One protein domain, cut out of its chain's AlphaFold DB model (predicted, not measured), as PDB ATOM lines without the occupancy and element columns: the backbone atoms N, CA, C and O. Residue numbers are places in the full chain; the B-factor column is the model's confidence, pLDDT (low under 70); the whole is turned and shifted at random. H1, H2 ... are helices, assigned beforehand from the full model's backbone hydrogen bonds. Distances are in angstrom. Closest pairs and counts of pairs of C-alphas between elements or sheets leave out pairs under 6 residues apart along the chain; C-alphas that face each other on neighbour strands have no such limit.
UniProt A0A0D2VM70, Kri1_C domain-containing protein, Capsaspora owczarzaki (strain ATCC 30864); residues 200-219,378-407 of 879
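Overview. This is residues 200 to 219 and 378 to 407 of the 879 residues of the protein "Kri1_C domain-containing protein" of Capsaspora owczarzaki (strain ATCC 30864) (UniProt A0A0D2VM70). The three helices make an open U: H1 and H3 are two separate legs that run roughly opposite ways, and H2 is a crossbar over one side of the U, crossing H1 near Ser 210 and coming near H3 at Arg 401. The space between the legs is open, and H2 crosses H1 but only comes near H3. The 50 printed residues hold three named helices, in the order H1, H2, H3, and no named strand; the class is all helix. The whole is compact, with a radius of gyration of the C-alphas of 10.8 A and spans of 27 by 23 by 18 A.

Arrangement. H1, residues 200 to 214, touches H2, residues 378 to 389, and H2 touches it with residues 380 to 384 alone. Their closest C-alphas are those of Ser 210 and Leu 384, 4.8 A apart. They run the same way at a steep tilt of 68 degrees, only just short of about perpendicular. H2 and H3, residues 395 to 406, are close but not clearly touching: their closest C-alphas, of Trp 388 and Arg 401, are 6.9 A apart. These two run opposite ways at a steep tilt of 58 degrees. H1 and H3 are apart. In H1 and H3 every O i to N i+4 pair is within hydrogen-bond range; in H2, 6 of 8 are.

Along the chain. H1 begins at C-alpha 200, (12.433, -26.188, 16.168), and is 21.4 A long. H2 begins at C-alpha 378, (7.715, -28.659, 29.370), and is 15.7 A long. H3 is 15.8 A long and ends at C-alpha 406, (10.585, -9.560, 20.433).

Size, cuts and confidence. The C-alphas of Pro 217 and Gly 406, the two farthest apart, are 30.0 A apart. Residues 220 to 377 are not printed, and C-alphas 219 and 378 are 18.9 A apart across this cut, which lies in the link from H1 to H2. The link from H2 to H3 is tight. Mean pLDDT of the printed part is 83.4; residues 378 to 380 are under 70.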
ATOM      1  N   SER A 200      11.652 -25.097  15.575       78.38
ATOM      2  CA  SER A 200      12.433 -26.188  16.168       78.38
ATOM      3  C   SER A 200      13.775 -25.740  16.755       78.38
ATOM      4  O   SER A 200      14.130 -26.204  17.838       78.38
ATOM      5  N   LEU A 201      14.502 -24.841  16.086       81.56
ATOM      6  CA  LEU A 201      15.776 -24.305  16.573       81.56
ATOM      7  C   LEU A 201      15.555 -23.369  17.771       81.56
ATOM      8  O   LEU A 201      16.254 -23.495  18.777       81.56
ATOM      9  N   ASP A 202      14.512 -22.533  17.724       81.31
ATOM     10  CA  ASP A 202      14.097 -21.669  18.843       81.31
ATOM     11  C   ASP A 202      13.828 -22.477  20.126       81.31
ATOM     12  O   ASP A 202      14.286 -22.112  21.211       81.31
ATOM     13  N   LYS A 203      13.136 -23.621  20.016       83.31
ATOM     14  CA  LYS A 203      12.872 -24.517  21.160       83.31
ATOM     15  C   LYS A 203      14.167 -25.020  21.799       83.31
ATOM     16  O   LYS A 203      14.304 -24.945  23.018       83.31
ATOM     17  N   LYS A 204      15.137 -25.448  20.986       84.81
ATOM     18  CA  LYS A 204      16.447 -25.923  21.462       84.81
ATOM     19  C   LYS A 204      17.251 -24.803  22.113       84.81
ATOM     20  O   LYS A 204      17.862 -25.014  23.159       84.81
ATOM     21  N   ILE A 205      17.191 -23.588  21.567       86.19
ATOM     22  CA  ILE A 205      17.799 -22.403  22.186       86.19
ATOM     23  C   ILE A 205      17.184 -22.150  23.572       86.19
ATOM     24  O   ILE A 205      17.927 -21.975  24.541       86.19
ATOM     25  N   PHE A 206      15.859 -22.208  23.724       86.62
ATOM     26  CA  PHE A 206      15.221 -22.047  25.035       86.62
ATOM     27  C   PHE A 206      15.546 -23.187  26.014       86.62
ATOM     28  O   PHE A 206      15.792 -22.919  27.192       86.62
ATOM     29  N   GLU A 207      15.626 -24.433  25.548       85.75
ATOM     30  CA  GLU A 207      16.069 -25.576  26.360       85.75
ATOM     31  C   GLU A 207      17.511 -25.377  26.852       85.75
ATOM     32  O   GLU A 207      17.775 -25.480  28.053       85.75
ATOM     33  N   THR A 208      18.436 -24.967  25.976       86.88
ATOM     34  CA  THR A 208      19.827 -24.682  26.373       86.88
ATOM     35  C   THR A 208      19.923 -23.549  27.396       86.88
ATOM     36  O   THR A 208      20.649 -23.668  28.385       86.88
ATOM     37  N   LEU A 209      19.147 -22.474  27.219       87.25
ATOM     38  CA  LEU A 209      19.095 -21.354  28.160       87.25
ATOM     39  C   LEU A 209      18.549 -21.783  29.524       87.25
ATOM     40  O   LEU A 209      19.037 -21.309  30.554       87.25
ATOM     41  N   SER A 210      17.573 -22.692  29.535       88.44
ATOM     42  CA  SER A 210      17.018 -23.254  30.764       88.44
ATOM     43  C   SER A 210      18.079 -24.016  31.564       88.44
ATOM     44  O   SER A 210      18.279 -23.724  32.745       88.44
ATOM     45  N   LEU A 211      18.868 -24.868  30.897       87.81
ATOM     46  CA  LEU A 211      19.965 -25.624  31.505       87.81
ATOM     47  C   LEU A 211      21.059 -24.680  32.028       87.81
ATOM     48  O   LEU A 211      21.531 -24.827  33.159       87.81
ATOM     49  N   VAL A 212      21.447 -23.672  31.237       88.31
ATOM     50  CA  VAL A 212      22.481 -22.689  31.613       88.31
ATOM     51  C   VAL A 212      22.075 -21.899  32.855       88.31
ATOM     52  O   VAL A 212      22.896 -21.708  33.758       88.31
ATOM     53  N   LYS A 213      20.812 -21.469  32.947       86.00
ATOM     54  CA  LYS A 213      20.305 -20.751  34.126       86.00
ATOM     55  C   LYS A 213      20.102 -21.671  35.330       86.00
ATOM     56  O   LYS A 213      20.360 -21.233  36.452       86.00
ATOM     57  N   ALA A 214      19.739 -22.934  35.109       86.44
ATOM     58  CA  ALA A 214      19.712 -23.966  36.144       86.44
ATOM     59  C   ALA A 214      21.119 -24.393  36.617       86.44
ATOM     60  O   ALA A 214      21.248 -24.984  37.688       86.44
ATOM     61  N   LYS A 215      22.178 -24.035  35.869       86.06
ATOM     62  CA  LYS A 215      23.576 -24.444  36.094       86.06
ATOM     63  C   LYS A 215      23.737 -25.965  36.149       86.06
ATOM     64  O   LYS A 215      24.491 -26.484  36.974       86.06
ATOM     65  N   ASP A 216      23.047 -26.673  35.261       85.75
ATOM     66  CA  ASP A 216      23.092 -28.130  35.254       85.75
ATOM     67  C   ASP A 216      24.494 -28.668  34.900       85.75
ATOM     68  O   ASP A 216      25.144 -28.182  33.969       85.75
ATOM     69  N   PRO A 217      24.978 -29.720  35.592       86.38
ATOM     70  CA  PRO A 217      26.326 -30.259  35.393       86.38
ATOM     71  C   PRO A 217      26.532 -30.887  34.006       86.38
ATOM     72  O   PRO A 217      27.671 -31.080  33.583       86.38
ATOM     73  N   ARG A 218      25.441 -31.186  33.286       86.00
ATOM     74  CA  ARG A 218      25.451 -31.751  31.926       86.00
ATOM     75  C   ARG A 218      26.132 -30.830  30.913       86.00
ATOM     76  O   ARG A 218      26.757 -31.318  29.983       86.00
ATOM     77  N   ILE A 219      26.091 -29.517  31.138       85.75
ATOM     78  CA  ILE A 219      26.643 -28.510  30.218       85.75
ATOM     79  C   ILE A 219      28.166 -28.565  30.140       85.75
ATOM     80  O   ILE A 219      28.758 -28.195  29.130       85.75
ATOM     81  N   VAL A 378       8.470 -29.554  28.483       57.84
ATOM     82  CA  VAL A 378       7.715 -28.659  29.370       57.84
ATOM     83  C   VAL A 378       8.412 -28.492  30.724       57.84
ATOM     84  O   VAL A 378       8.342 -27.403  31.295       57.84
ATOM     85  N   GLY A 379       9.084 -29.533  31.233       64.88
ATOM     86  CA  GLY A 379       9.777 -29.517  32.525       64.88
ATOM     87  C   GLY A 379      11.042 -28.658  32.527       64.88
ATOM     88  O   GLY A 379      11.247 -27.874  33.455       64.88
ATOM     89  N   GLU A 380      11.846 -28.748  31.469       67.00
ATOM     90  CA  GLU A 380      13.087 -27.977  31.322       67.00
ATOM     91  C   GLU A 380      12.769 -26.484  31.115       67.00
ATOM     92  O   GLU A 380      13.282 -25.626  31.838       67.00
ATOM     93  N   LEU A 381      11.768 -26.171  30.282       75.94
ATOM     94  CA  LEU A 381      11.306 -24.798  30.041       75.94
ATOM     95  C   LEU A 381      10.612 -24.138  31.250       75.94
ATOM     96  O   LEU A 381      10.557 -22.905  31.318       75.94
ATOM     97  N   GLN A 382      10.119 -24.899  32.240       79.88
ATOM     98  CA  GLN A 382       9.562 -24.300  33.466       79.88
ATOM     99  C   GLN A 382      10.614 -23.500  34.238       79.88
ATOM    100  O   GLN A 382      10.281 -22.481  34.846       79.88
ATOM    101  N   THR A 383      11.874 -23.941  34.244       82.44
ATOM    102  CA  THR A 383      12.944 -23.249  34.979       82.44
ATOM    103  C   THR A 383      13.208 -21.868  34.379       82.44
ATOM    104  O   THR A 383      13.244 -20.873  35.108       82.44
ATOM    105  N   LEU A 384      13.252 -21.788  33.047       84.69
ATOM    106  CA  LEU A 384      13.400 -20.541  32.304       84.69
ATOM    107  C   LEU A 384      12.164 -19.646  32.447       84.69
ATOM    108  O   LEU A 384      12.300 -18.443  32.660       84.69
ATOM    109  N   LYS A 385      10.957 -20.226  32.420       84.69
ATOM    110  CA  LYS A 385       9.705 -19.487  32.634       84.69
ATOM    111  C   LYS A 385       9.648 -18.846  34.018       84.69
ATOM    112  O   LYS A 385       9.246 -17.690  34.129       84.69
ATOM    113  N   ARG A 386      10.051 -19.569  35.068       85.00
ATOM    114  CA  ARG A 386      10.125 -19.031  36.437       85.00
ATOM    115  C   ARG A 386      11.134 -17.889  36.505       85.00
ATOM    116  O   ARG A 386      10.781 -16.828  36.997       85.00
ATOM    117  N   PHE A 387      12.312 -18.079  35.910       84.06
ATOM    118  CA  PHE A 387      13.342 -17.047  35.845       84.06
ATOM    119  C   PHE A 387      12.835 -15.791  35.120       84.06
ATOM    120  O   PHE A 387      12.850 -14.713  35.688       84.06
ATOM    121  N   TRP A 388      12.275 -15.894  33.913       85.12
ATOM    122  CA  TRP A 388      11.783 -14.727  33.161       85.12
ATOM    123  C   TRP A 388      10.529 -14.052  33.735       85.12
ATOM    124  O   TRP A 388      10.233 -12.912  33.357       85.12
ATOM    125  N   SER A 389       9.815 -14.726  34.641       83.62
ATOM    126  CA  SER A 389       8.650 -14.177  35.349       83.62
ATOM    127  C   SER A 389       9.031 -13.358  36.587       83.62
ATOM    128  O   SER A 389       8.179 -12.650  37.127       83.62
ATOM    129  N   ASP A 390      10.285 -13.420  37.042       83.75
ATOM    130  CA  ASP A 390      10.718 -12.684  38.225       83.75
ATOM    131  C   ASP A 390      10.880 -11.177  37.918       83.75
ATOM    132  O   ASP A 390      11.640 -10.781  37.029       83.75
ATOM    133  N   PRO A 391      10.238 -10.272  38.686       79.94
ATOM    134  CA  PRO A 391      10.313  -8.828  38.447       79.94
ATOM    135  C   PRO A 391      11.683  -8.221  38.795       79.94
ATOM    136  O   PRO A 391      11.920  -7.049  38.514       79.94
ATOM    137  N   LYS A 392      12.604  -8.988  39.394       84.88
ATOM    138  CA  LYS A 392      13.956  -8.553  39.798       84.88
ATOM    139  C   LYS A 392      15.064  -9.094  38.881       84.88
ATOM    140  O   LYS A 392      16.162  -9.366  39.354       84.88
ATOM    141  N   LEU A 393      14.787  -9.275  37.589       82.31
ATOM    142  CA  LEU A 393      15.819  -9.671  36.627       82.31
ATOM    143  C   LEU A 393      16.879  -8.588  36.421       82.31
ATOM    144  O   LEU A 393      16.548  -7.401  36.412       82.31
ATOM    145  N   ASP A 394      18.116  -9.035  36.200       89.44
ATOM    146  CA  ASP A 394      19.237  -8.196  35.780       89.44
ATOM    147  C   ASP A 394      18.939  -7.517  34.433       89.44
ATOM    148  O   ASP A 394      18.212  -8.062  33.599       89.44
ATOM    149  N   GLU A 395      19.503  -6.334  34.198       89.94
ATOM    150  CA  GLU A 395      19.239  -5.529  32.994       89.94
ATOM    151  C   GLU A 395      19.564  -6.304  31.710       89.94
ATOM    152  O   GLU A 395      18.811  -6.255  30.736       89.94
ATOM    153  N   LYS A 396      20.635  -7.102  31.749       86.94
ATOM    154  CA  LYS A 396      21.065  -7.968  30.644       86.94
ATOM    155  C   LYS A 396      20.086  -9.111  30.383       86.94
ATOM    156  O   LYS A 396      19.817  -9.431  29.230       86.94
ATOM    157  N   ASP A 397      19.518  -9.696  31.435       85.94
ATOM    158  CA  ASP A 397      18.552 -10.793  31.320       85.94
ATOM    159  C   ASP A 397      17.170 -10.295  30.877       85.94
ATOM    160  O   ASP A 397      16.466 -10.997  30.149       85.94
ATOM    161  N   ARG A 398      16.792  -9.069  31.265       86.81
ATOM    162  CA  ARG A 398      15.596  -8.391  30.739       86.81
ATOM    163  C   ARG A 398      15.746  -8.093  29.254       86.81
ATOM    164  O   ARG A 398      14.837  -8.403  28.490       86.81
ATOM    165  N   PHE A 399      16.898  -7.553  28.853       88.44
ATOM    166  CA  PHE A 399      17.213  -7.335  27.444       88.44
ATOM    167  C   PHE A 399      17.160  -8.648  26.663       88.44
ATOM    168  O   PHE A 399      16.499  -8.703  25.637       88.44
ATOM    169  N   LEU A 400      17.778  -9.721  27.168       86.19
ATOM    170  CA  LEU A 400      17.782 -11.020  26.495       86.19
ATOM    171  C   LEU A 400      16.366 -11.597  26.342       86.19
ATOM    172  O   LEU A 400      16.009 -12.058  25.259       86.19
ATOM    173  N   ARG A 401      15.538 -11.524  27.393       84.31
ATOM    174  CA  ARG A 401      14.123 -11.925  27.341       84.31
ATOM    175  C   ARG A 401      13.373 -11.149  26.257       84.31
ATOM    176  O   ARG A 401      12.703 -11.751  25.423       84.31
ATOM    177  N   ASP A 402      13.492  -9.826  26.267       85.50
ATOM    178  CA  ASP A 402      12.749  -8.954  25.356       85.50
ATOM    179  C   ASP A 402      13.289  -9.042  23.913       85.50
ATOM    180  O   ASP A 402      12.516  -8.931  22.963       85.50
ATOM    181  N   PHE A 403      14.586  -9.314  23.733       85.00
ATOM    182  CA  PHE A 403      15.233  -9.512  22.434       85.00
ATOM    183  C   PHE A 403      14.821 -10.839  21.785       85.00
ATOM    184  O   PHE A 403      14.462 -10.840  20.608       85.00
ATOM    185  N   LEU A 404      14.798 -11.945  22.545       84.81
ATOM    186  CA  LEU A 404      14.360 -13.251  22.034       84.81
ATOM    187  C   LEU A 404      12.855 -13.303  21.775       84.81
ATOM    188  O   LEU A 404      12.437 -13.732  20.702       84.81
ATOM    189  N   LEU A 405      12.032 -12.815  22.708       82.94
ATOM    190  CA  LEU A 405      10.574 -12.781  22.518       82.94
ATOM    191  C   LEU A 405      10.154 -11.758  21.456       82.94
ATOM    192  O   LEU A 405       9.195 -11.973  20.718       82.94
ATOM    193  N   GLY A 406      10.862 -10.632  21.381       80.31
ATOM    194  CA  GLY A 406      10.585  -9.560  20.433       80.31
ATOM    195  C   GLY A 406      11.116  -9.814  19.027       80.31
ATOM    196  O   GLY A 406      10.779  -9.013  18.148       80.31
ATOM    197  N   ARG A 407      11.905 -10.884  18.832       79.81
ATOM    198  CA  ARG A 407      12.706 -11.153  17.629       79.81
ATOM    199  C   ARG A 407      13.493  -9.915  17.206       79.81
ATOM    200  O   ARG A 407      13.333  -9.408  16.104       79.81
TER     201      ARG A 407